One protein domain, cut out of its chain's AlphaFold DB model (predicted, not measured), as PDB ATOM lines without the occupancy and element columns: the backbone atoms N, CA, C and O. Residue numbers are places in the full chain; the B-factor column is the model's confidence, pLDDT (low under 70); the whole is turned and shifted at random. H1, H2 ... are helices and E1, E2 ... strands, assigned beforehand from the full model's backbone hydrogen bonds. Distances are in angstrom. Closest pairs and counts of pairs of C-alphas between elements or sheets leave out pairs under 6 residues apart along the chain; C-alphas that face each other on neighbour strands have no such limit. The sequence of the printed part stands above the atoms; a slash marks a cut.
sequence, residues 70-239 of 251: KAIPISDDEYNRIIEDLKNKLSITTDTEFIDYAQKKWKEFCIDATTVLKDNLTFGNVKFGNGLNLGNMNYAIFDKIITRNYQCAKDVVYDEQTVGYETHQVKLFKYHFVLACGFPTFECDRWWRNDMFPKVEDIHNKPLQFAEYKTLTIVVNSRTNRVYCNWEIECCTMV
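Overview. This is residues 70 to 239 of the 251 residues of the protein "Predicted protein" of Naegleria gruberi (UniProt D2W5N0). A long, twisted and curled sheet of five strands makes a wall, with H2 packed along edge strand E1 and H3 over E4; H1, off the sheet, makes a corner with H2. The printed part has 170 residues with four named helices and five named strands, which follow along the chain as H1 H2 E1 H3 E2 E3 H4 E4 E5. The antiparallel sheet runs E1 E5 E4 E3 E2; the class is mixed, in two layers, helices H2 and H3 on one face of the sheet. It is only just compact, close to loose, with a radius of gyration of the C-alphas of 18.5 A and spans of 60 by 38 by 31 A.

Along the chain. H1, residues 76 to 90, begins at C-alpha 76 (25.949, -29.590, -57.304). H2, residues 95 to 119, is 36.3 A long. E1 is residues 127 to 136, H3 139 to 149, E2 153 to 163. E3, residues 166 to 178, is 36.0 A long; H4 is residues 191 to 196. E4, residues 208 to 221, is 37.8 A long, and E5, residues 226 to 238, 35.7 A, ending at C-alpha 238 (-1.104, -51.192, -28.112).

Arrangement. In the neighbour strands E1 and E5, N 129 and O 231 are within hydrogen-bond range at 2.9 A, as are N 217 and O 230 of hairpin E4 and E5, 2.8 A, N 175 and O 218 of neighbours E3 and E4, 2.8 A, and N 157 and O 172 of hairpin E2 and E3, 2.9 A. H2 has a height over the sheet of 7.3 A; its closest C-alphas to E1 are Ala 113 and Leu 134, 4.5 A. H3 has a height over the sheet of 9.2 A; with its residues 79 to 83 alone H1 only just touches H3, with 3 pairs of C-alphas within 8 A, the closest those of Tyr 79 and Ala 140, 5.9 A. H4 is close to but not clearly touching H2: the closest C-alphas, Lys 118 and Trp 192, are 7.4 A apart. In H1, H2, H3 and H4 every O i to N i+4 pair is within hydrogen-bond range.

Size, cuts and confidence. The farthest C-alphas, Thr 93 and Asn 205, are 60.6 A apart. The printed part has no cut; links E3 to H4 and H4 to E4 are long. Mean pLDDT of the printed part is 74.5, with residues 178 to 211 among those under 70.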
ATOM      1  N   LYS A  70      23.515 -42.733 -45.960       57.78
ATOM      2  CA  LYS A  70      23.207 -41.365 -46.378       57.78
ATOM      3  C   LYS A  70      23.066 -41.404 -47.894       57.78
ATOM      4  O   LYS A  70      24.027 -41.733 -48.587       57.78
ATOM      5  N   ALA A  71      21.866 -41.129 -48.392       66.38
ATOM      6  CA  ALA A  71      21.631 -40.965 -49.816       66.38
ATOM      7  C   ALA A  71      22.604 -39.927 -50.394       66.38
ATOM      8  O   ALA A  71      22.796 -38.855 -49.816       66.38
ATOM      9  N   ILE A  72      23.219 -40.250 -51.532       76.00
ATOM     10  CA  ILE A  72      24.082 -39.305 -52.239       76.00
ATOM     11  C   ILE A  72      23.163 -38.298 -52.952       76.00
ATOM     12  O   ILE A  72      22.318 -38.721 -53.754       76.00
ATOM     13  N   PRO A  73      23.272 -36.989 -52.663       79.69
ATOM     14  CA  PRO A  73      22.489 -35.978 -53.365       79.69
ATOM     15  C   PRO A  73      22.829 -35.973 -54.860       79.69
ATOM     16  O   PRO A  73      23.863 -36.495 -55.279       79.69
ATOM     17  N   ILE A  74      21.966 -35.375 -55.678       85.94
ATOM     18  CA  ILE A  74      22.345 -35.002 -57.046       85.94
ATOM     19  C   ILE A  74      23.590 -34.103 -57.019       85.94
ATOM     20  O   ILE A  74      23.859 -33.433 -56.012       85.94
ATOM     21  N   SER A  75      24.360 -34.102 -58.110       87.31
ATOM     22  CA  SER A  75      25.575 -33.288 -58.175       87.31
ATOM     23  C   SER A  75      25.240 -31.805 -58.032       87.31
ATOM     24  O   SER A  75      24.167 -31.357 -58.445       87.31
ATOM     25  N   ASP A  76      26.159 -31.031 -57.455       83.19
ATOM     26  CA  ASP A  76      25.949 -29.590 -57.304       83.19
ATOM     27  C   ASP A  76      25.817 -28.899 -58.674       83.19
ATOM     28  O   ASP A  76      25.009 -27.987 -58.808       83.19
ATOM     29  N   ASP A  77      26.483 -29.398 -59.721       90.38
ATOM     30  CA  ASP A  77      26.324 -28.901 -61.097       90.38
ATOM     31  C   ASP A  77      24.923 -29.167 -61.675       90.38
ATOM     32  O   ASP A  77      24.348 -28.325 -62.370       90.38
ATOM     33  N   GLU A  78      24.356 -30.355 -61.422       90.31
ATOM     34  CA  GLU A  78      22.981 -30.678 -61.819       90.31
ATOM     35  C   GLU A  78      21.996 -29.803 -61.040       90.31
ATOM     36  O   GLU A  78      21.147 -29.160 -61.655       90.31
ATOM     37  N   TYR A  79      22.173 -29.692 -59.722       88.19
ATOM     38  CA  TYR A  79      21.361 -28.833 -58.863       88.19
ATOM     39  C   TYR A  79      21.388 -27.368 -59.321       88.19
ATOM     40  O   TYR A  79      20.331 -26.800 -59.587       88.19
ATOM     41  N   ASN A  80      22.574 -26.771 -59.473       87.06
ATOM     42  CA  ASN A  80      22.736 -25.356 -59.815       87.06
ATOM     43  C   ASN A  80      22.087 -25.018 -61.158       87.06
ATOM     44  O   ASN A  80      21.368 -24.030 -61.252       87.06
ATOM     45  N   ARG A  81      22.254 -25.876 -62.170       93.25
ATOM     46  CA  ARG A  81      21.607 -25.702 -63.478       93.25
ATOM     47  C   ARG A  81      20.080 -25.708 -63.380       93.25
ATOM     48  O   ARG A  81      19.426 -24.861 -63.972       93.25
ATOM     49  N   ILE A  82      19.509 -26.647 -62.622       90.12
ATOM     50  CA  ILE A  82      18.050 -26.749 -62.454       90.12
ATOM     51  C   ILE A  82      17.506 -25.550 -61.680       90.12
ATOM     52  O   ILE A  82      16.430 -25.048 -62.006       90.12
ATOM     53  N   ILE A  83      18.226 -25.114 -60.646       88.50
ATOM     54  CA  ILE A  83      17.830 -23.956 -59.848       88.50
ATOM     55  C   ILE A  83      17.902 -22.682 -60.684       88.50
ATOM     56  O   ILE A  83      16.974 -21.886 -60.607       88.50
ATOM     57  N   GLU A  84      18.928 -22.513 -61.512       91.12
ATOM     58  CA  GLU A  84      19.052 -21.351 -62.393       91.12
ATOM     59  C   GLU A  84      17.910 -21.291 -63.416       91.12
ATOM     60  O   GLU A  84      17.224 -20.275 -63.539       91.12
ATOM     61  N   ASP A  85      17.601 -22.413 -64.072       92.25
ATOM     62  CA  ASP A  85      16.447 -22.514 -64.972       92.25
ATOM     63  C   ASP A  85      15.125 -22.196 -64.257       92.25
ATOM     64  O   ASP A  85      14.220 -21.579 -64.830       92.25
ATOM     65  N   LEU A  86      14.982 -22.637 -63.004       89.62
ATOM     66  CA  LEU A  86      13.785 -22.399 -62.207       89.62
ATOM     67  C   LEU A  86      13.678 -20.936 -61.761       89.62
ATOM     68  O   LEU A  86      12.594 -20.364 -61.857       89.62
ATOM     69  N   LYS A  87      14.785 -20.325 -61.327       88.50
ATOM     70  CA  LYS A  87      14.864 -18.899 -60.986       88.50
ATOM     71  C   LYS A  87      14.465 -18.036 -62.176       88.50
ATOM     72  O   LYS A  87      13.590 -17.188 -62.026       88.50
ATOM     73  N   ASN A  88      14.996 -18.339 -63.362       92.31
ATOM     74  CA  ASN A  88      14.661 -17.638 -64.602       92.31
ATOM     75  C   ASN A  88      13.169 -17.746 -64.954       92.31
ATOM     76  O   ASN A  88      12.542 -16.748 -65.300       92.31
ATOM     77  N   LYS A  89      12.564 -18.933 -64.812       92.31
ATOM     78  CA  LYS A  89      11.120 -19.131 -65.060       92.31
ATOM     79  C   LYS A  89      10.220 -18.412 -64.056       92.31
ATOM     80  O   LYS A  89       9.086 -18.084 -64.391       92.31
ATOM     81  N   LEU A  90      10.698 -18.231 -62.828       91.62
ATOM     82  CA  LEU A  90       9.957 -17.595 -61.739       91.62
ATOM     83  C   LEU A  90      10.305 -16.111 -61.568       91.62
ATOM     84  O   LEU A  90       9.758 -15.474 -60.672       91.62
ATOM     85  N   SER A  91      11.202 -15.573 -62.400       93.44
ATOM     86  CA  SER A  91      11.739 -14.213 -62.283       93.44
ATOM     87  C   SER A  91      12.324 -13.908 -60.894       93.44
ATOM     88  O   SER A  91      12.210 -12.790 -60.399       93.44
ATOM     89  N   ILE A  92      12.934 -14.910 -60.251       87.94
ATOM     90  CA  ILE A  92      13.596 -14.769 -58.949       87.94
ATOM     91  C   ILE A  92      15.027 -14.298 -59.183       87.94
ATOM     92  O   ILE A  92      15.770 -14.934 -59.930       87.94
ATOM     93  N   THR A  93      15.424 -13.208 -58.526       85.12
ATOM     94  CA  THR A  93      16.717 -12.553 -58.793       85.12
ATOM     95  C   THR A  93      17.736 -12.758 -57.680       85.12
ATOM     96  O   THR A  93      18.936 -12.631 -57.919       85.12
ATOM     97  N   THR A  94      17.288 -13.120 -56.475       80.88
ATOM     98  CA  THR A  94      18.165 -13.322 -55.316       80.88
ATOM     99  C   THR A  94      18.099 -14.745 -54.762       80.88
ATOM    100  O   THR A  94      17.095 -15.453 -54.881       80.88
ATOM    101  N   ASP A  95      19.180 -15.173 -54.106       77.56
ATOM    102  CA  ASP A  95      19.222 -16.467 -53.415       77.56
ATOM    103  C   ASP A  95      18.245 -16.526 -52.236       77.56
ATOM    104  O   ASP A  95      17.634 -17.567 -52.003       77.56
ATOM    105  N   THR A  96      18.051 -15.414 -51.525       79.69
ATOM    106  CA  THR A  96      17.108 -15.324 -50.401       79.69
ATOM    107  C   THR A  96      15.673 -15.579 -50.857       79.69
ATOM    108  O   THR A  96      14.998 -16.436 -50.292       79.69
ATOM    109  N   GLU A  97      15.232 -14.918 -51.932       78.44
ATOM    110  CA  GLU A  97      13.904 -15.141 -52.521       78.44
ATOM    111  C   GLU A  97      13.712 -16.598 -52.959       78.44
ATOM    112  O   GLU A  97      12.639 -17.179 -52.776       78.44
ATOM    113  N   PHE A  98      14.759 -17.217 -53.515       82.75
ATOM    114  CA  PHE A  98      14.711 -18.623 -53.902       82.75
ATOM    115  C   PHE A  98      14.587 -19.555 -52.687       82.75
ATOM    116  O   PHE A  98      13.810 -20.514 -52.724       82.75
ATOM    117  N   ILE A  99      15.327 -19.284 -51.609       78.12
ATOM    118  CA  ILE A  99      15.250 -20.055 -50.360       78.12
ATOM    119  C   ILE A  99      13.839 -19.968 -49.770       78.12
ATOM    120  O   ILE A  99      13.262 -21.007 -49.440       78.12
ATOM    121  N   ASP A 100      13.260 -18.770 -49.704       78.81
ATOM    122  CA  ASP A 100      11.900 -18.560 -49.196       78.81
ATOM    123  C   ASP A 100      10.862 -19.297 -50.053       78.81
ATOM    124  O   ASP A 100       9.973 -19.980 -49.529       78.81
ATOM    125  N   TYR A 101      11.009 -19.238 -51.380       85.94
ATOM    126  CA  TYR A 101      10.185 -20.007 -52.311       85.94
ATOM    127  C   TYR A 101      10.292 -21.517 -52.058       85.94
ATOM    128  O   TYR A 101       9.270 -22.199 -51.935       85.94
ATOM    129  N   ALA A 102      11.513 -22.051 -51.953       79.06
ATOM    130  CA  ALA A 102      11.750 -23.476 -51.745       79.06
ATOM    131  C   ALA A 102      11.166 -23.959 -50.410       79.06
ATOM    132  O   ALA A 102      10.528 -25.013 -50.365       79.06
ATOM    133  N   GLN A 103      11.318 -23.172 -49.340       78.62
ATOM    134  CA  GLN A 103      10.723 -23.459 -48.034       78.62
ATOM    135  C   GLN A 103       9.193 -23.428 -48.077       78.62
ATOM    136  O   GLN A 103       8.548 -24.319 -47.526       78.62
ATOM    137  N   LYS A 104       8.602 -22.432 -48.749       82.38
ATOM    138  CA  LYS A 104       7.148 -22.353 -48.933       82.38
ATOM    139  C   LYS A 104       6.620 -23.578 -49.680       82.38
ATOM    140  O   LYS A 104       5.675 -24.208 -49.212       82.38
ATOM    141  N   LYS A 105       7.255 -23.953 -50.796       83.00
ATOM    142  CA  LYS A 105       6.868 -25.135 -51.584       83.00
ATOM    143  C   LYS A 105       7.039 -26.442 -50.833       83.00
ATOM    144  O   LYS A 105       6.177 -27.309 -50.940       83.00
ATOM    145  N   TRP A 106       8.093 -26.557 -50.035       84.19
ATOM    146  CA  TRP A 106       8.268 -27.697 -49.149       84.19
ATOM    147  C   TRP A 106       7.119 -27.813 -48.144       84.19
ATOM    148  O   TRP A 106       6.508 -28.869 -48.052       84.19
ATOM    149  N   LYS A 107       6.769 -26.723 -47.451       78.94
ATOM    150  CA  LYS A 107       5.662 -26.714 -46.480       78.94
ATOM    151  C   LYS A 107       4.319 -27.075 -47.113       78.94
ATOM    152  O   LYS A 107       3.607 -27.908 -46.564       78.94
ATOM    153  N   GLU A 108       3.998 -26.482 -48.265       82.38
ATOM    154  CA  GLU A 108       2.791 -26.817 -49.037       82.38
ATOM    155  C   GLU A 108       2.749 -28.323 -49.349       82.38
ATOM    156  O   GLU A 108       1.778 -28.998 -49.012       82.38
ATOM    157  N   PHE A 109       3.846 -28.871 -49.882       85.62
ATOM    158  CA  PHE A 109       3.960 -30.301 -50.165       85.62
ATOM    159  C   PHE A 109       3.789 -31.173 -48.911       85.62
ATOM    160  O   PHE A 109       3.079 -32.175 -48.955       85.62
ATOM    161  N   CYS A 110       4.414 -30.812 -47.787       79.75
ATOM    162  CA  CYS A 110       4.319 -31.571 -46.538       79.75
ATOM    163  C   CYS A 110       2.877 -31.677 -46.032       79.75
ATOM    164  O   CYS A 110       2.466 -32.747 -45.573       79.75
ATOM    165  N   ILE A 111       2.116 -30.583 -46.114       78.88
ATOM    166  CA  ILE A 111       0.712 -30.539 -45.692       78.88
ATOM    167  C   ILE A 111      -0.131 -31.468 -46.574       78.88
ATOM    168  O   ILE A 111      -0.848 -32.330 -46.051       78.88
ATOM    169  N   ASP A 112       0.006 -31.345 -47.896       81.69
ATOM    170  CA  ASP A 112      -0.739 -32.154 -48.865       81.69
ATOM    171  C   ASP A 112      -0.411 -33.645 -48.715       81.69
ATOM    172  O   ASP A 112      -1.302 -34.478 -48.525       81.69
ATOM    173  N   ALA A 113       0.882 -33.982 -48.710       83.50
ATOM    174  CA  ALA A 113       1.355 -35.354 -48.593       83.50
ATOM    175  C   ALA A 113       0.886 -36.001 -47.288       83.50
ATOM    176  O   ALA A 113       0.472 -37.163 -47.287       83.50
ATOM    177  N   THR A 114       0.920 -35.261 -46.174       78.19
ATOM    178  CA  THR A 114       0.494 -35.831 -44.894       78.19
ATOM    179  C   THR A 114      -1.013 -36.042 -44.836       78.19
ATOM    180  O   THR A 114      -1.450 -37.061 -44.306       78.19
ATOM    181  N   THR A 115      -1.801 -35.141 -45.424       78.44
ATOM    182  CA  THR A 115      -3.257 -35.314 -45.537       78.44
ATOM    183  C   THR A 115      -3.586 -36.581 -46.327       78.44
ATOM    184  O   THR A 115      -4.254 -37.475 -45.809       78.44
ATOM    185  N   VAL A 116      -3.009 -36.725 -47.525       82.75
ATOM    186  CA  VAL A 116      -3.212 -37.905 -48.383       82.75
ATOM    187  C   VAL A 116      -2.828 -39.195 -47.663       82.75
ATOM    188  O   VAL A 116      -3.556 -40.190 -47.703       82.75
ATOM    189  N   LEU A 117      -1.675 -39.199 -47.000       79.38
ATOM    190  CA  LEU A 117      -1.184 -40.392 -46.333       79.38
ATOM    191  C   LEU A 117      -1.985 -40.734 -45.073       79.38
ATOM    192  O   LEU A 117      -2.138 -41.923 -44.788       79.38
ATOM    193  N   LYS A 118      -2.515 -39.737 -44.353       75.81
ATOM    194  CA  LYS A 118      -3.434 -39.929 -43.221       75.81
ATOM    195  C   LYS A 118      -4.732 -40.586 -43.684       75.81
ATOM    196  O   LYS A 118      -5.140 -41.582 -43.092       75.81
ATOM    197  N   ASP A 119      -5.318 -40.096 -44.771       76.94
ATOM    198  CA  ASP A 119      -6.580 -40.616 -45.315       76.94
ATOM    199  C   ASP A 119      -6.454 -42.058 -45.837       76.94
ATOM    200  O   ASP A 119      -7.430 -42.804 -45.882       76.94
ATOM    201  N   ASN A 120      -5.235 -42.485 -46.193       75.56
ATOM    202  CA  ASN A 120      -4.952 -43.837 -46.684       75.56
ATOM    203  C   ASN A 120      -4.554 -44.844 -45.585       75.56
ATOM    204  O   ASN A 120      -4.353 -46.029 -45.879       75.56
ATOM    205  N   LEU A 121      -4.479 -44.428 -44.314       74.94
ATOM    206  CA  LEU A 121      -4.250 -45.337 -43.187       74.94
ATOM    207  C   LEU A 121      -5.525 -46.128 -42.874       74.94
ATOM    208  O   LEU A 121      -6.405 -45.671 -42.150       74.94
ATOM    209  N   THR A 122      -5.618 -47.351 -43.401       66.31
ATOM    210  CA  THR A 122      -6.761 -48.245 -43.152       66.31
ATOM    211  C   THR A 122      -6.359 -49.486 -42.361       66.31
ATOM    212  O   THR A 122      -5.311 -50.085 -42.595       66.31
ATOM    213  N   PHE A 123      -7.236 -49.921 -41.456       61.47
ATOM    214  CA  PHE A 123      -7.053 -51.134 -40.658       61.47
ATOM    215  C   PHE A 123      -7.058 -52.417 -41.516       61.47
ATOM    216  O   PHE A 123      -7.822 -52.537 -42.485       61.47
ATOM    217  N   GLY A 124      -6.199 -53.384 -41.167       56.78
ATOM    218  CA  GLY A 124      -6.104 -54.704 -41.809       56.78
ATOM    219  C   GLY A 124      -4.802 -55.463 -41.494       56.78
ATOM    220  O   GLY A 124      -3.852 -54.879 -40.989       56.78
ATOM    221  N   ASN A 125      -4.754 -56.765 -41.810       54.19
ATOM    222  CA  ASN A 125      -3.662 -57.679 -41.418       54.19
ATOM    223  C   ASN A 125      -2.275 -57.357 -42.002       54.19
ATOM    224  O   ASN A 125      -1.294 -57.820 -41.442       54.19
ATOM    225  N   VAL A 126      -2.211 -56.630 -43.118       57.78
ATOM    226  CA  VAL A 126      -1.079 -55.903 -43.732       57.78
ATOM    227  C   VAL A 126      -1.569 -55.544 -45.138       57.78
ATOM    228  O   VAL A 126      -2.144 -56.395 -45.824       57.78
ATOM    229  N   LYS A 127      -1.402 -54.290 -45.564       69.38
ATOM    230  CA  LYS A 127      -1.840 -53.826 -46.894       69.38
ATOM    231  C   LYS A 127      -0.678 -53.178 -47.635       69.38
ATOM    232  O   LYS A 127       0.048 -52.376 -47.059       69.38
ATOM    233  N   PHE A 128      -0.539 -53.506 -48.915       77.12
ATOM    234  CA  PHE A 128       0.426 -52.885 -49.819       77.12
ATOM    235  C   PHE A 128      -0.291 -51.936 -50.775       77.12
ATOM    236  O   PHE A 128      -1.412 -52.220 -51.203       77.12
ATOM    237  N   GLY A 129       0.371 -50.843 -51.138       76.25
ATOM    238  CA  GLY A 129      -0.111 -49.907 -52.145       76.25
ATOM    239  C   GLY A 129       1.015 -49.366 -53.019       76.25
ATOM    240  O   GLY A 129       2.191 -49.398 -52.650       76.25
ATOM    241  N   ASN A 130       0.653 -48.913 -54.215       80.94
ATOM    242  CA  ASN A 130       1.580 -48.434 -55.235       80.94
ATOM    243  C   ASN A 130       0.976 -47.211 -55.936       80.94
ATOM    244  O   ASN A 130      -0.217 -47.205 -56.235       80.94
ATOM    245  N   GLY A 131       1.802 -46.202 -56.206       81.75
ATOM    246  CA  GLY A 131       1.437 -45.059 -57.042       81.75
ATOM    247  C   GLY A 131       0.496 -44.043 -56.393       81.75
ATOM    248  O   GLY A 131      -0.193 -43.325 -57.117       81.75
ATOM    249  N   LEU A 132       0.448 -43.946 -55.061       85.25
ATOM    250  CA  LEU A 132      -0.362 -42.921 -54.393       85.25
ATOM    251  C   LEU A 132       0.268 -41.553 -54.610       85.25
ATOM    252  O   LEU A 132       1.411 -41.324 -54.226       85.25
ATOM    253  N   ASN A 133      -0.476 -40.653 -55.242       91.38
ATOM    254  CA  ASN A 133      -0.006 -39.310 -55.541       91.38
ATOM    255  C   ASN A 133       0.047 -38.461 -54.264       91.38
ATOM    256  O   ASN A 133      -0.981 -38.248 -53.631       91.38
ATOM    257  N   LEU A 134       1.234 -37.959 -53.925       87.94
ATOM    258  CA  LEU A 134       1.469 -37.102 -52.761       87.94
ATOM    259  C   LEU A 134       1.481 -35.611 -53.109       87.94
ATOM    260  O   LEU A 134       1.459 -34.784 -52.204       87.94
ATOM    261  N   GLY A 135       1.548 -35.264 -54.396       91.12
ATOM    262  CA  GLY A 135       1.595 -33.882 -54.866       91.12
ATOM    263  C   GLY A 135       2.695 -33.642 -55.897       91.12
ATOM    264  O   GLY A 135       3.163 -34.559 -56.576       91.12
ATOM    265  N   ASN A 136       3.110 -32.382 -56.030       92.38
ATOM    266  CA  ASN A 136       4.152 -31.966 -56.966       92.38
ATOM    267  C   ASN A 136       5.249 -31.187 -56.236       92.38
ATOM    268  O   ASN A 136       4.956 -30.245 -55.505       92.38
ATOM    269  N   MET A 137       6.509 -31.535 -56.488       90.62
ATOM    270  CA  MET A 137       7.675 -30.838 -55.947       90.62
ATOM    271  C   MET A 137       8.833 -30.941 -56.934       90.62
ATOM    272  O   MET A 137       9.082 -32.008 -57.492       90.62
ATOM    273  N   ASN A 138       9.564 -29.841 -57.148       93.00
ATOM    274  CA  ASN A 138      10.751 -29.886 -57.995       93.00
ATOM    275  C   ASN A 138      11.739 -30.932 -57.456       93.00
ATOM    276  O   ASN A 138      12.118 -30.872 -56.284       93.00
ATOM    277  N   TYR A 139      12.159 -31.871 -58.304       92.81
ATOM    278  CA  TYR A 139      12.944 -33.018 -57.851       92.81
ATOM    279  C   TYR A 139      14.301 -32.642 -57.249       92.81
ATOM    280  O   TYR A 139      14.748 -33.322 -56.332       92.81
ATOM    281  N   ALA A 140      14.943 -31.569 -57.723       90.69
ATOM    282  CA  ALA A 140      16.232 -31.122 -57.203       90.69
ATOM    283  C   ALA A 140      16.087 -30.505 -55.811       90.69
ATOM    284  O   ALA A 140      16.890 -30.785 -54.921       90.69
ATOM    285  N   ILE A 141      15.028 -29.713 -55.607       86.81
ATOM    286  CA  ILE A 141      14.697 -29.164 -54.287       86.81
ATOM    287  C   ILE A 141      14.342 -30.310 -53.332       86.81
ATOM    288  O   ILE A 141      14.873 -30.374 -52.223       86.81
ATOM    289  N   PHE A 142      13.494 -31.241 -53.780       89.88
ATOM    290  CA  PHE A 142      13.096 -32.407 -52.995       89.88
ATOM    291  C   PHE A 142      14.306 -33.260 -52.598       89.88
ATOM    292  O   PHE A 142      14.475 -33.554 -51.419       89.88
ATOM    293  N   ASP A 143      15.175 -33.606 -53.555       88.00
ATOM    294  CA  ASP A 143      16.392 -34.381 -53.305       88.00
ATOM    295  C   ASP A 143      17.259 -33.708 -52.243       88.00
ATOM    296  O   ASP A 143      17.578 -34.323 -51.228       88.00
ATOM    297  N   LYS A 144      17.558 -32.414 -52.416       81.88
ATOM    298  CA  LYS A 144      18.425 -31.679 -51.489       81.88
ATOM    299  C   LYS A 144      17.855 -31.651 -50.073       81.88
ATOM    300  O   LYS A 144      18.623 -31.752 -49.118       81.88
ATOM    301  N   ILE A 145      16.538 -31.519 -49.920       77.19
ATOM    302  CA  ILE A 145      15.884 -31.550 -48.606       77.19
ATOM    303  C   ILE A 145      15.911 -32.969 -48.028       77.19
ATOM    304  O   ILE A 145      16.307 -33.141 -46.872       77.19
ATOM    305  N   ILE A 146      15.544 -33.988 -48.808       79.94
ATOM    306  CA  ILE A 146      15.455 -35.366 -48.318       79.94
ATOM    307  C   ILE A 146      16.819 -35.924 -47.928       79.94
ATOM    308  O   ILE A 146      16.984 -36.404 -46.806       79.94
ATOM    309  N   THR A 147      17.815 -35.827 -48.807       72.69
ATOM    310  CA  THR A 147      19.138 -36.416 -48.556       72.69
ATOM    311  C   THR A 147      19.896 -35.710 -47.431       72.69
ATOM    312  O   THR A 147      20.789 -36.306 -46.831       72.69
ATOM    313  N   ARG A 148      19.573 -34.439 -47.140       69.75
ATOM    314  CA  ARG A 148      20.179 -33.684 -46.030       69.75
ATOM    315  C   ARG A 148      19.542 -34.001 -44.682       69.75
ATOM    316  O   ARG A 148      20.264 -34.076 -43.691       69.75
ATOM    317  N   ASN A 149      18.222 -34.159 -44.646       65.31
ATOM    318  CA  ASN A 149      17.475 -34.193 -43.387       65.31
ATOM    319  C   ASN A 149      17.027 -35.601 -42.975       65.31
ATOM    320  O   ASN A 149      16.733 -35.815 -41.802       65.31
ATOM    321  N   TYR A 150      17.000 -36.567 -43.899       72.94
ATOM    322  CA  TYR A 150      16.430 -37.887 -43.637       72.94
ATOM    323  C   TYR A 150      17.388 -39.022 -43.990       72.94
ATOM    324  O   TYR A 150      18.117 -38.993 -44.981       72.94
ATOM    325  N   GLN A 151      17.347 -40.073 -43.172       71.25
ATOM    326  CA  GLN A 151      18.030 -41.329 -43.461       71.25
ATOM    327  C   GLN A 151      17.156 -42.163 -44.398       71.25
ATOM    328  O   GLN A 151      16.088 -42.635 -44.009       71.25
ATOM    329  N   CYS A 152      17.611 -42.335 -45.633       73.31
ATOM    330  CA  CYS A 152      16.945 -43.153 -46.638       73.31
ATOM    331  C   CYS A 152      17.970 -43.735 -47.613       73.31
ATOM    332  O   CYS A 152      19.043 -43.163 -47.829       73.31
ATOM    333  N   ALA A 153      17.626 -44.866 -48.224       78.88
ATOM    334  CA  ALA A 153      18.344 -45.338 -49.399       78.88
ATOM    335  C   ALA A 153      17.767 -44.645 -50.635       78.88
ATOM    336  O   ALA A 153      16.550 -44.538 -50.772       78.88
ATOM    337  N   LYS A 154      18.633 -44.178 -51.532       84.50
ATOM    338  CA  LYS A 154      18.232 -43.539 -52.784       84.50
ATOM    339  C   LYS A 154      18.639 -44.415 -53.956       84.50
ATOM    340  O   LYS A 154      19.788 -44.848 -54.019       84.50
ATOM    341  N   ASP A 155      17.708 -44.619 -54.873       87.31
ATOM    342  CA  ASP A 155      17.921 -45.283 -56.152       87.31
ATOM    343  C   ASP A 155      17.461 -44.364 -57.293       87.31
ATOM    344  O   ASP A 155      16.533 -43.562 -57.131       87.31
ATOM    345  N   VAL A 156      18.132 -44.449 -58.438       87.56
ATOM    346  CA  VAL A 156      17.796 -43.676 -59.637       87.56
ATOM    347  C   VAL A 156      17.494 -44.656 -60.750       87.56
ATOM    348  O   VAL A 156      18.382 -45.319 -61.278       87.56
ATOM    349  N   VAL A 157      16.220 -44.712 -61.118       87.31
ATOM    350  CA  VAL A 157      15.731 -45.598 -62.168       87.31
ATOM    351  C   VAL A 157      15.430 -44.773 -63.405       87.31
ATOM    352  O   VAL A 157      14.844 -43.697 -63.316       87.31
ATOM    353  N   TYR A 158      15.827 -45.283 -64.560       87.25
ATOM    354  CA  TYR A 158      15.457 -44.726 -65.851       87.25
ATOM    355  C   TYR A 158      14.250 -45.509 -66.353       87.25
ATOM    356  O   TYR A 158      14.302 -46.734 -66.431       87.25
ATOM    357  N   ASP A 159      13.163 -44.799 -66.616       83.00
ATOM    358  CA  ASP A 159      11.884 -45.365 -67.026       83.00
ATOM    359  C   ASP A 159      11.439 -44.725 -68.341       83.00
ATOM    360  O   ASP A 159      11.686 -43.538 -68.576       83.00
ATOM    361  N   GLU A 160      10.792 -45.500 -69.202       82.56
ATOM    362  CA  GLU A 160      10.221 -44.991 -70.447       82.56
ATOM    363  C   GLU A 160       8.759 -44.639 -70.208       82.56
ATOM    364  O   GLU A 160       7.934 -45.492 -69.888       82.56
ATOM    365  N   GLN A 161       8.433 -43.356 -70.352       75.56
ATOM    366  CA  GLN A 161       7.075 -42.868 -70.154       75.56
ATOM    367  C   GLN A 161       6.551 -42.260 -71.444       75.56
ATOM    368  O   GLN A 161       7.127 -41.316 -71.992       75.56
ATOM    369  N   THR A 162       5.431 -42.800 -71.912       74.62
ATOM    370  CA  THR A 162       4.701 -42.258 -73.053       74.62
ATOM    371  C   THR A 162       3.792 -41.126 -72.585       74.62
ATOM    372  O   THR A 162       2.940 -41.314 -71.714       74.62
ATOM    373  N   VAL A 163       3.970 -39.937 -73.158       63.78
ATOM    374  CA  VAL A 163       3.103 -38.775 -72.936       63.78
ATOM    375  C   VAL A 163       2.517 -38.374 -74.286       63.78
ATOM    376  O   VAL A 163       3.220 -37.878 -75.160       63.78
ATOM    377  N   GLY A 164       1.218 -38.616 -74.475       72.38
ATOM    378  CA  GLY A 164       0.591 -38.476 -75.792       72.38
ATOM    379  C   GLY A 164       1.112 -39.543 -76.757       72.38
ATOM    380  O   GLY A 164       0.931 -40.729 -76.500       72.38
ATOM    381  N   TYR A 165       1.759 -39.121 -77.844       77.69
ATOM    382  CA  TYR A 165       2.342 -40.015 -78.859       77.69
ATOM    383  C   TYR A 165       3.866 -40.167 -78.741       77.69
ATOM    384  O   TYR A 165       4.463 -40.943 -79.485       77.69
ATOM    385  N   GLU A 166       4.508 -39.440 -77.824       72.81
ATOM    386  CA  GLU A 166       5.964 -39.438 -77.675       72.81
ATOM    387  C   GLU A 166       6.389 -40.272 -76.465       72.81
ATOM    388  O   GLU A 166       5.845 -40.132 -75.366       72.81
ATOM    389  N   THR A 167       7.382 -41.144 -76.663       79.06
ATOM    390  CA  THR A 167       8.019 -41.904 -75.580       79.06
ATOM    391  C   THR A 167       9.281 -41.179 -75.150       79.06
ATOM    392  O   THR A 167      10.161 -40.896 -75.963       79.06
ATOM    393  N   HIS A 168       9.369 -40.866 -73.862       76.88
ATOM    394  CA  HIS A 168      10.510 -40.167 -73.293       76.88
ATOM    395  C   HIS A 168      11.172 -41.021 -72.223       76.88
ATOM    396  O   HIS A 168      10.490 -41.608 -71.384       76.88
ATOM    397  N   GLN A 169      12.504 -41.007 -72.189       82.94
ATOM    398  CA  GLN A 169      13.225 -41.483 -71.016       82.94
ATOM    399  C   GLN A 169      13.113 -40.462 -69.887       82.94
ATOM    400  O   GLN A 169      13.396 -39.271 -70.054       82.94
ATOM    401  N   VAL A 170      12.689 -40.941 -68.727       84.25
ATOM    402  CA  VAL A 170      12.471 -40.153 -67.521       84.25
ATOM    403  C   VAL A 170      13.313 -40.737 -66.396       84.25
ATOM    404  O   VAL A 170      13.373 -41.950 -66.213       84.25
ATOM    405  N   LYS A 171      13.954 -39.867 -65.609       90.06
ATOM    406  CA  LYS A 171      14.621 -40.280 -64.375       90.06
ATOM    407  C   LYS A 171      13.605 -40.284 -63.235       90.06
ATOM    408  O   LYS A 171      12.928 -39.285 -62.979       90.06
ATOM    409  N   LEU A 172      13.520 -41.400 -62.532       89.19
ATOM    410  CA  LEU A 172      12.740 -41.567 -61.316       89.19
ATOM    411  C   LEU A 172      13.697 -41.677 -60.133       89.19
ATOM    412  O   LEU A 172      14.491 -42.613 -60.049       89.19
ATOM    413  N   PHE A 173      13.596 -40.731 -59.207       91.50
ATOM    414  CA  PHE A 173      14.348 -40.760 -57.957       91.50
ATOM    415  C   PHE A 173      13.513 -41.469 -56.899       91.50
ATOM    416  O   PHE A 173      12.458 -40.962 -56.514       91.50
ATOM    417  N   LYS A 174      13.963 -42.640 -56.451       89.00
ATOM    418  CA  LYS A 174      13.289 -43.459 -55.441       89.00
ATOM    419  C   LYS A 174      14.009 -43.317 -54.107       89.00
ATOM    420  O   LYS A 174      15.197 -43.600 -54.014       89.00
ATOM    421  N   TYR A 175      13.284 -42.901 -53.079       86.19
ATOM    422  CA  TYR A 175      13.770 -42.739 -51.713       86.19
ATOM    423  C   TYR A 175      13.073 -43.770 -50.831       86.19
ATOM    424  O   TYR A 175      11.871 -43.676 -50.581       86.19
ATOM    425  N   HIS A 176      13.822 -44.773 -50.394       82.31
ATOM    426  CA  HIS A 176      13.337 -45.894 -49.606       82.31
ATOM    427  C   HIS A 176      13.541 -45.628 -48.116       82.31
ATOM    428  O   HIS A 176      14.671 -45.477 -47.638       82.31
ATOM    429  N   PHE A 177      12.434 -45.627 -47.384       76.00
ATOM    430  CA  PHE A 177      12.379 -45.456 -45.943       76.00
ATOM    431  C   PHE A 177      11.933 -46.765 -45.288       76.00
ATOM    432  O   PHE A 177      10.875 -47.315 -45.606       76.00
ATOM    433  N   VAL A 178      12.734 -47.249 -44.336       63.53
ATOM    434  CA  VAL A 178      12.341 -48.333 -43.427       63.53
ATOM    435  C   VAL A 178      11.791 -47.675 -42.168       63.53
ATOM    436  O   VAL A 178      12.541 -47.212 -41.307       63.53
ATOM    437  N   LEU A 179      10.469 -47.577 -42.089       62.12
ATOM    438  CA  LEU A 179       9.758 -46.815 -41.071       62.12
ATOM    439  C   LEU A 179       9.366 -47.748 -39.924       62.12
ATOM    440  O   LEU A 179       8.203 -48.051 -39.703       62.12
ATOM    441  N   ALA A 180      10.350 -48.226 -39.160       42.00
ATOM    442  CA  ALA A 180      10.077 -49.129 -38.038       42.00
ATOM    443  C   ALA A 180       9.332 -48.455 -36.862       42.00
ATOM    444  O   ALA A 180       9.000 -49.132 -35.893       42.00
ATOM    445  N   CYS A 181       9.121 -47.133 -36.887       37.81
ATOM    446  CA  CYS A 181       8.611 -46.359 -35.748       37.81
ATOM    447  C   CYS A 181       7.782 -45.116 -36.137       37.81
ATOM    448  O   CYS A 181       7.639 -44.202 -35.315       37.81
ATOM    449  N   GLY A 182       7.231 -45.061 -37.348       38.81
ATOM    450  CA  GLY A 182       6.349 -43.974 -37.768       38.81
ATOM    451  C   GLY A 182       6.720 -43.374 -39.114       38.81
ATOM    452  O   GLY A 182       7.848 -43.494 -39.573       38.81
ATOM    453  N   PHE A 183       5.704 -42.752 -39.707       44.19
ATOM    454  CA  PHE A 183       5.681 -41.940 -40.922       44.19
ATOM    455  C   PHE A 183       6.980 -41.153 -41.204       44.19
ATOM    456  O   PHE A 183       7.624 -40.738 -40.238       44.19
ATOM    457  N   PRO A 184       7.357 -40.848 -42.467       46.94
ATOM    458  CA  PRO A 184       8.346 -39.806 -42.710       46.94
ATOM    459  C   PRO A 184       7.719 -38.500 -42.230       46.94
ATOM    460  O   PRO A 184       6.896 -37.887 -42.903       46.94
ATOM    461  N   THR A 185       8.030 -38.115 -41.001       50.41
ATOM    462  CA  THR A 185       7.573 -36.861 -40.424       50.41
ATOM    463  C   THR A 185       8.339 -35.758 -41.137       50.41
ATOM    464  O   THR A 185       9.473 -35.446 -40.770       50.41
ATOM    465  N   PHE A 186       7.765 -35.224 -42.220       46.66
ATOM    466  CA  PHE A 186       8.380 -34.127 -42.966       46.66
ATOM    467  C   PHE A 186       8.490 -32.842 -42.129       46.66
ATOM    468  O   PHE A 186       9.340 -31.998 -42.391       46.66
ATOM    469  N   GLU A 187       7.704 -32.761 -41.058       35.50
ATOM    470  CA  GLU A 187       7.921 -31.895 -39.907       35.50
ATOM    471  C   GLU A 187       7.741 -32.744 -38.639       35.50
ATOM    472  O   GLU A 187       6.890 -33.634 -38.587       35.50
ATOM    473  N   CYS A 188       8.613 -32.534 -37.656       32.84
ATOM    474  CA  CYS A 188       8.716 -33.321 -36.432       32.84
ATOM    475  C   CYS A 188       7.403 -33.322 -35.633       32.84
ATOM    476  O   CYS A 188       7.129 -32.355 -34.941       32.84
ATOM    477  N   ASP A 189       6.611 -34.392 -35.711       37.66
ATOM    478  CA  ASP A 189       5.984 -35.067 -34.565       37.66
ATOM    479  C   ASP A 189       5.067 -36.202 -35.034       37.66
ATOM    480  O   ASP A 189       4.550 -36.204 -36.153       37.66
ATOM    481  N   ARG A 190       4.790 -37.166 -34.149       46.81
ATOM    482  CA  ARG A 190       3.736 -38.185 -34.339       46.81
ATOM    483  C   ARG A 190       2.334 -37.576 -34.163       46.81
ATOM    484  O   ARG A 190       1.489 -38.165 -33.500       46.81
ATOM    485  N   TRP A 191       2.078 -36.398 -34.726       42.94
ATOM    486  CA  TRP A 191       0.843 -35.632 -34.530       42.94
ATOM    487  C   TRP A 191      -0.415 -36.399 -34.958       42.94
ATOM    488  O   TRP A 191      -1.460 -36.271 -34.325       42.94
ATOM    489  N   TRP A 192      -0.296 -37.294 -35.947       47.94
ATOM    490  CA  TRP A 192      -1.379 -38.197 -36.345       47.94
ATOM    491  C   TRP A 192      -1.824 -39.122 -35.204       47.94
ATOM    492  O   TRP A 192      -2.979 -39.531 -35.193       47.94
ATOM    493  N   ARG A 193      -0.963 -39.418 -34.215       47.69
ATOM    494  CA  ARG A 193      -1.358 -40.148 -33.002       47.69
ATOM    495  C   ARG A 193      -2.242 -39.306 -32.080       47.69
ATOM    496  O   ARG A 193      -3.110 -39.855 -31.432       47.69
ATOM    497  N   ASN A 194      -2.093 -37.988 -32.032       47.44
ATOM    498  CA  ASN A 194      -2.981 -37.162 -31.204       47.44
ATOM    499  C   ASN A 194      -4.369 -36.989 -31.845       47.44
ATOM    500  O   ASN A 194      -5.357 -36.863 -31.130       47.44
ATOM    501  N   ASP A 195      -4.438 -37.035 -33.179       48.69
ATOM    502  CA  ASP A 195      -5.690 -36.953 -33.945       48.69
ATOM    503  C   ASP A 195      -6.421 -38.301 -34.078       48.69
ATOM    504  O   ASP A 195      -7.649 -38.338 -34.090       48.69
ATOM    505  N   MET A 196      -5.682 -39.404 -34.249       45.81
ATOM    506  CA  MET A 196      -6.249 -40.746 -34.472       45.81
ATOM    507  C   MET A 196      -6.541 -41.496 -33.168       45.81
ATOM    508  O   MET A 196      -7.236 -42.511 -33.198       45.81
ATOM    509  N   PHE A 197      -5.991 -41.057 -32.033       48.16
ATOM    510  CA  PHE A 197      -6.221 -41.723 -30.757       48.16
ATOM    511  C   PHE A 197      -7.440 -41.060 -30.107       48.16
ATOM    512  O   PHE A 197      -7.457 -39.836 -29.958       48.16
ATOM    513  N   PRO A 198      -8.468 -41.833 -29.707       44.94
ATOM    514  CA  PRO A 198      -9.546 -41.309 -28.881       44.94
ATOM    515  C   PRO A 198      -8.949 -40.609 -27.658       44.94
ATOM    516  O   PRO A 198      -7.908 -41.032 -27.146       44.94
ATOM    517  N   LYS A 199      -9.583 -39.535 -27.180       49.50
ATOM    518  CA  LYS A 199      -9.155 -38.891 -25.933       49.50
ATOM    519  C   LYS A 199      -9.096 -39.954 -24.829       49.50
ATOM    520  O   LYS A 199      -9.961 -40.821 -24.750       49.50
ATOM    521  N   VAL A 200      -8.038 -39.878 -24.020       44.31
ATOM    522  CA  VAL A 200      -7.566 -40.890 -23.050       44.31
ATOM    523  C   VAL A 200      -8.672 -41.476 -22.157       44.31
ATOM    524  O   VAL A 200      -8.563 -42.624 -21.737       44.31
ATOM    525  N   GLU A 201      -9.750 -40.729 -21.930       47.34
ATOM    526  CA  GLU A 201     -10.889 -41.103 -21.086       47.34
ATOM    527  C   GLU A 201     -11.628 -42.384 -21.547       47.34
ATOM    528  O   GLU A 201     -12.199 -43.072 -20.706       47.34
ATOM    529  N   ASP A 202     -11.537 -42.784 -22.826       47.66
ATOM    530  CA  ASP A 202     -12.218 -43.983 -23.369       47.66
ATOM    531  C   ASP A 202     -11.331 -45.247 -23.494       47.66
ATOM    532  O   ASP A 202     -11.786 -46.293 -23.969       47.66
ATOM    533  N   ILE A 203     -10.052 -45.186 -23.097       50.34
ATOM    534  CA  ILE A 203      -9.055 -46.243 -23.401       50.34
ATOM    535  C   ILE A 203      -8.915 -47.277 -22.269       50.34
ATOM    536  O   ILE A 203      -8.268 -48.315 -22.444       50.34
ATOM    537  N   HIS A 204      -9.552 -47.060 -21.116       50.66
ATOM    538  CA  HIS A 204      -9.485 -48.020 -20.017       50.66
ATOM    539  C   HIS A 204     -10.016 -49.395 -20.477       50.66
ATOM    540  O   HIS A 204     -11.182 -49.567 -20.829       50.66
ATOM    541  N   ASN A 205      -9.120 -50.388 -20.472       49.88
ATOM    542  CA  ASN A 205      -9.365 -51.811 -20.739       49.88
ATOM    543  C   ASN A 205      -9.603 -52.259 -22.195       49.88
ATOM    544  O   ASN A 205      -9.950 -53.428 -22.394       49.88
ATOM    545  N   LYS A 206      -9.371 -51.427 -23.223       48.69
ATOM    546  CA  LYS A 206      -9.450 -51.879 -24.631       48.69
ATOM    547  C   LYS A 206      -8.099 -51.783 -25.352       48.69
ATOM    548  O   LYS A 206      -7.442 -50.748 -25.268       48.69
ATOM    549  N   PRO A 207      -7.661 -52.839 -26.070       55.66
ATOM    550  CA  PRO A 207      -6.477 -52.757 -26.916       55.66
ATOM    551  C   PRO A 207      -6.716 -51.720 -28.015       55.66
ATOM    552  O   PRO A 207      -7.657 -51.844 -28.800       55.66
ATOM    553  N   LEU A 208      -5.867 -50.698 -28.070       56.78
ATOM    554  CA  LEU A 208      -5.924 -49.696 -29.119       56.78
ATOM    555  C   LEU A 208      -5.239 -50.260 -30.361       56.78
ATOM    556  O   LEU A 208      -4.041 -50.539 -30.344       56.78
ATOM    557  N   GLN A 209      -5.990 -50.420 -31.441       56.97
ATOM    558  CA  GLN A 209      -5.420 -50.746 -32.741       56.97
ATOM    559  C   GLN A 209      -5.146 -49.453 -33.505       56.97
ATOM    560  O   GLN A 209      -5.975 -48.544 -33.499       56.97
ATOM    561  N   PHE A 210      -4.019 -49.378 -34.209       64.88
ATOM    562  CA  PHE A 210      -3.726 -48.315 -35.178       64.88
ATOM    563  C   PHE A 210      -2.930 -48.881 -36.357       64.88
ATOM    564  O   PHE A 210      -2.178 -49.842 -36.211       64.88
ATOM    565  N   ALA A 211      -3.102 -48.293 -37.535       68.50
ATOM    566  CA  ALA A 211      -2.328 -48.629 -38.723       68.50
ATOM    567  C   ALA A 211      -1.060 -47.759 -38.795       68.50
ATOM    568  O   ALA A 211      -1.135 -46.548 -38.588       68.50
ATOM    569  N   GLU A 212       0.091 -48.353 -39.114       70.19
ATOM    570  CA  GLU A 212       1.347 -47.634 -39.365       70.19
ATOM    571  C   GLU A 212       1.965 -48.041 -40.699       70.19
ATOM    572  O   GLU A 212       1.911 -49.202 -41.098       70.19
ATOM    573  N   TYR A 213       2.613 -47.089 -41.369       73.88
ATOM    574  CA  TYR A 213       3.488 -47.392 -42.497       73.88
ATOM    575  C   TYR A 213       4.764 -48.063 -41.993       73.88
ATOM    576  O   TYR A 213       5.504 -47.476 -41.207       73.88
ATOM    577  N   LYS A 214       5.035 -49.268 -42.484       73.69
ATOM    578  CA  LYS A 214       6.225 -50.060 -42.163       73.69
ATOM    579  C   LYS A 214       7.356 -49.803 -43.153       73.69
ATOM    580  O   LYS A 214       8.525 -49.693 -42.778       73.69
ATOM    581  N   THR A 215       7.002 -49.674 -44.426       74.88
ATOM    582  CA  THR A 215       7.914 -49.253 -45.488       74.88
ATOM    583  C   THR A 215       7.234 -48.191 -46.339       74.88
ATOM    584  O   THR A 215       6.026 -48.239 -46.580       74.88
ATOM    585  N   LEU A 216       8.016 -47.205 -46.775       80.44
ATOM    586  CA  LEU A 216       7.567 -46.189 -47.716       80.44
ATOM    587  C   LEU A 216       8.674 -45.947 -48.733       80.44
ATOM    588  O   LEU A 216       9.816 -45.682 -48.367       80.44
ATOM    589  N   THR A 217       8.339 -46.022 -50.011       86.00
ATOM    590  CA  THR A 217       9.208 -45.572 -51.093       86.00
ATOM    591  C   THR A 217       8.569 -44.355 -51.722       86.00
ATOM    592  O   THR A 217       7.531 -44.481 -52.368       86.00
ATOM    593  N   ILE A 218       9.178 -43.190 -51.537       90.19
ATOM    594  CA  ILE A 218       8.756 -41.973 -52.228       90.19
ATOM    595  C   ILE A 218       9.467 -41.929 -53.564       90.19
ATOM    596  O   ILE A 218      10.674 -42.147 -53.634       90.19
ATOM    597  N   VAL A 219       8.732 -41.635 -54.621       89.75
ATOM    598  CA  VAL A 219       9.264 -41.565 -55.968       89.75
ATOM    599  C   VAL A 219       8.968 -40.201 -56.555       89.75
ATOM    600  O   VAL A 219       7.825 -39.746 -56.550       89.75
ATOM    601  N   VAL A 220      10.008 -39.555 -57.073       94.25
ATOM    602  CA  VAL A 220       9.906 -38.242 -57.707       94.25
ATOM    603  C   VAL A 220      10.287 -38.350 -59.171       94.25
ATOM    604  O   VAL A 220      11.362 -38.843 -59.520       94.25
ATOM    605  N   ASN A 221       9.393 -37.880 -60.031       92.56
ATOM    606  CA  ASN A 221       9.598 -37.850 -61.469       92.56
ATOM    607  C   ASN A 221      10.370 -36.585 -61.869       92.56
ATOM    608  O   ASN A 221       9.879 -35.475 -61.670       92.56
ATOM    609  N   SER A 222      11.553 -36.738 -62.470       90.62
ATOM    610  CA  SER A 222      12.421 -35.603 -62.816       90.62
ATOM    611  C   SER A 222      11.836 -34.665 -63.874       90.62
ATOM    612  O   SER A 222      12.241 -33.509 -63.971       90.62
ATOM    613  N   ARG A 223      10.920 -35.171 -64.706       87.88
ATOM    614  CA  ARG A 223      10.309 -34.422 -65.810       87.88
ATOM    615  C   ARG A 223       9.041 -33.714 -65.355       87.88
ATOM    616  O   ARG A 223       8.877 -32.525 -65.601       87.88
ATOM    617  N   THR A 224       8.133 -34.453 -64.723       89.25
ATOM    618  CA  THR A 224       6.810 -33.933 -64.344       89.25
ATOM    619  C   THR A 224       6.779 -33.325 -62.949       89.25
ATOM    620  O   THR A 224       5.797 -32.672 -62.611       89.25
ATOM    621  N   ASN A 225       7.822 -33.532 -62.135       90.88
ATOM    622  CA  ASN A 225       7.882 -33.148 -60.719       90.88
ATOM    623  C   ASN A 225       6.777 -33.774 -59.851       90.88
ATOM    624  O   ASN A 225       6.599 -33.384 -58.699       90.88
ATOM    625  N   ARG A 226       6.043 -34.760 -60.382       91.69
ATOM    626  CA  ARG A 226       5.062 -35.527 -59.614       91.69
ATOM    627  C   ARG A 226       5.776 -36.376 -58.574       91.69
ATOM    628  O   ARG A 226       6.757 -37.056 -58.893       91.69
ATOM    629  N   VAL A 227       5.238 -36.353 -57.362       92.31
ATOM    630  CA  VAL A 227       5.698 -37.146 -56.230       92.31
ATOM    631  C   VAL A 227       4.628 -38.173 -55.906       92.31
ATOM    632  O   VAL A 227       3.478 -37.826 -55.653       92.31
ATOM    633  N   TYR A 228       5.001 -39.442 -55.905       90.88
ATOM    634  CA  TYR A 228       4.118 -40.536 -55.519       90.88
ATOM    635  C   TYR A 228       4.800 -41.431 -54.498       90.88
ATOM    636  O   TYR A 228       6.009 -41.337 -54.285       90.88
ATOM    637  N   CYS A 229       4.039 -42.302 -53.850       87.88
ATOM    638  CA  CYS A 229       4.616 -43.296 -52.970       87.88
ATOM    639  C   CYS A 229       4.062 -44.697 -53.184       87.88
ATOM    640  O   CYS A 229       2.928 -44.911 -53.617       87.88
ATOM    641  N   ASN A 230       4.918 -45.645 -52.825       84.06
ATOM    642  CA  ASN A 230       4.614 -47.058 -52.692       84.06
ATOM    643  C   ASN A 230       4.825 -47.419 -51.229       84.06
ATOM    644  O   ASN A 230       5.769 -46.919 -50.609       84.06
ATOM    645  N   TRP A 231       3.961 -48.252 -50.665       82.56
ATOM    646  CA  TRP A 231       3.934 -48.433 -49.221       82.56
ATOM    647  C   TRP A 231       3.485 -49.817 -48.775       82.56
ATOM    648  O   TRP A 231       2.777 -50.532 -49.485       82.56
ATOM    649  N   GLU A 232       3.867 -50.145 -47.547       77.88
ATOM    650  CA  GLU A 232       3.345 -51.257 -46.758       77.88
ATOM    651  C   GLU A 232       2.818 -50.695 -45.437       77.88
ATOM    652  O   GLU A 232       3.533 -49.970 -44.740       77.88
ATOM    653  N   ILE A 233       1.575 -51.030 -45.095       75.81
ATOM    654  CA  ILE A 233       0.942 -50.718 -43.810       75.81
ATOM    655  C   ILE A 233       0.833 -51.995 -42.981       75.81
ATOM    656  O   ILE A 233       0.448 -53.045 -43.497       75.81
ATOM    657  N   GLU A 234       1.095 -51.875 -41.685       71.31
ATOM    658  CA  GLU A 234       0.890 -52.906 -40.671       71.31
ATOM    659  C   GLU A 234      -0.067 -52.389 -39.589       71.31
ATOM    660  O   GLU A 234      -0.032 -51.216 -39.212       71.31
ATOM    661  N   CYS A 235      -0.953 -53.257 -39.097       68.75
ATOM    662  CA  CYS A 235      -1.813 -52.930 -37.967       68.75
ATOM    663  C   CYS A 235      -1.093 -53.270 -36.661       68.75
ATOM    664  O   CYS A 235      -0.852 -54.436 -36.349       68.75
ATOM    665  N   CYS A 236      -0.812 -52.245 -35.871       64.88
ATOM    666  CA  CYS A 236      -0.225 -52.358 -34.548       64.88
ATOM    667  C   CYS A 236      -1.336 -52.380 -33.492       64.88
ATOM    668  O   CYS A 236      -2.352 -51.698 -33.618       64.88
ATOM    669  N   THR A 237      -1.144 -53.165 -32.432       58.19
ATOM    670  CA  THR A 237      -2.023 -53.165 -31.258       58.19
ATOM    671  C   THR A 237      -1.221 -52.705 -30.051       58.19
ATOM    672  O   THR A 237      -0.185 -53.288 -29.745       58.19
ATOM    673  N   MET A 238      -1.694 -51.677 -29.355       55.44
ATOM    674  CA  MET A 238      -1.104 -51.192 -28.112       55.44
ATOM    675  C   MET A 238      -2.067 -51.438 -26.958       55.44
ATOM    676  O   MET A 238      -3.233 -51.050 -26.996       55.44
ATOM    677  N   VAL A 239      -1.563 -52.084 -25.912       51.72
ATOM    678  CA  VAL A 239      -2.300 -52.291 -24.666       51.72
ATOM    679  C   VAL A 239      -1.769 -51.293 -23.648       51.72
ATOM    680  O   VAL A 239      -0.626 -51.406 -23.207       51.72
TER     681      VAL A 239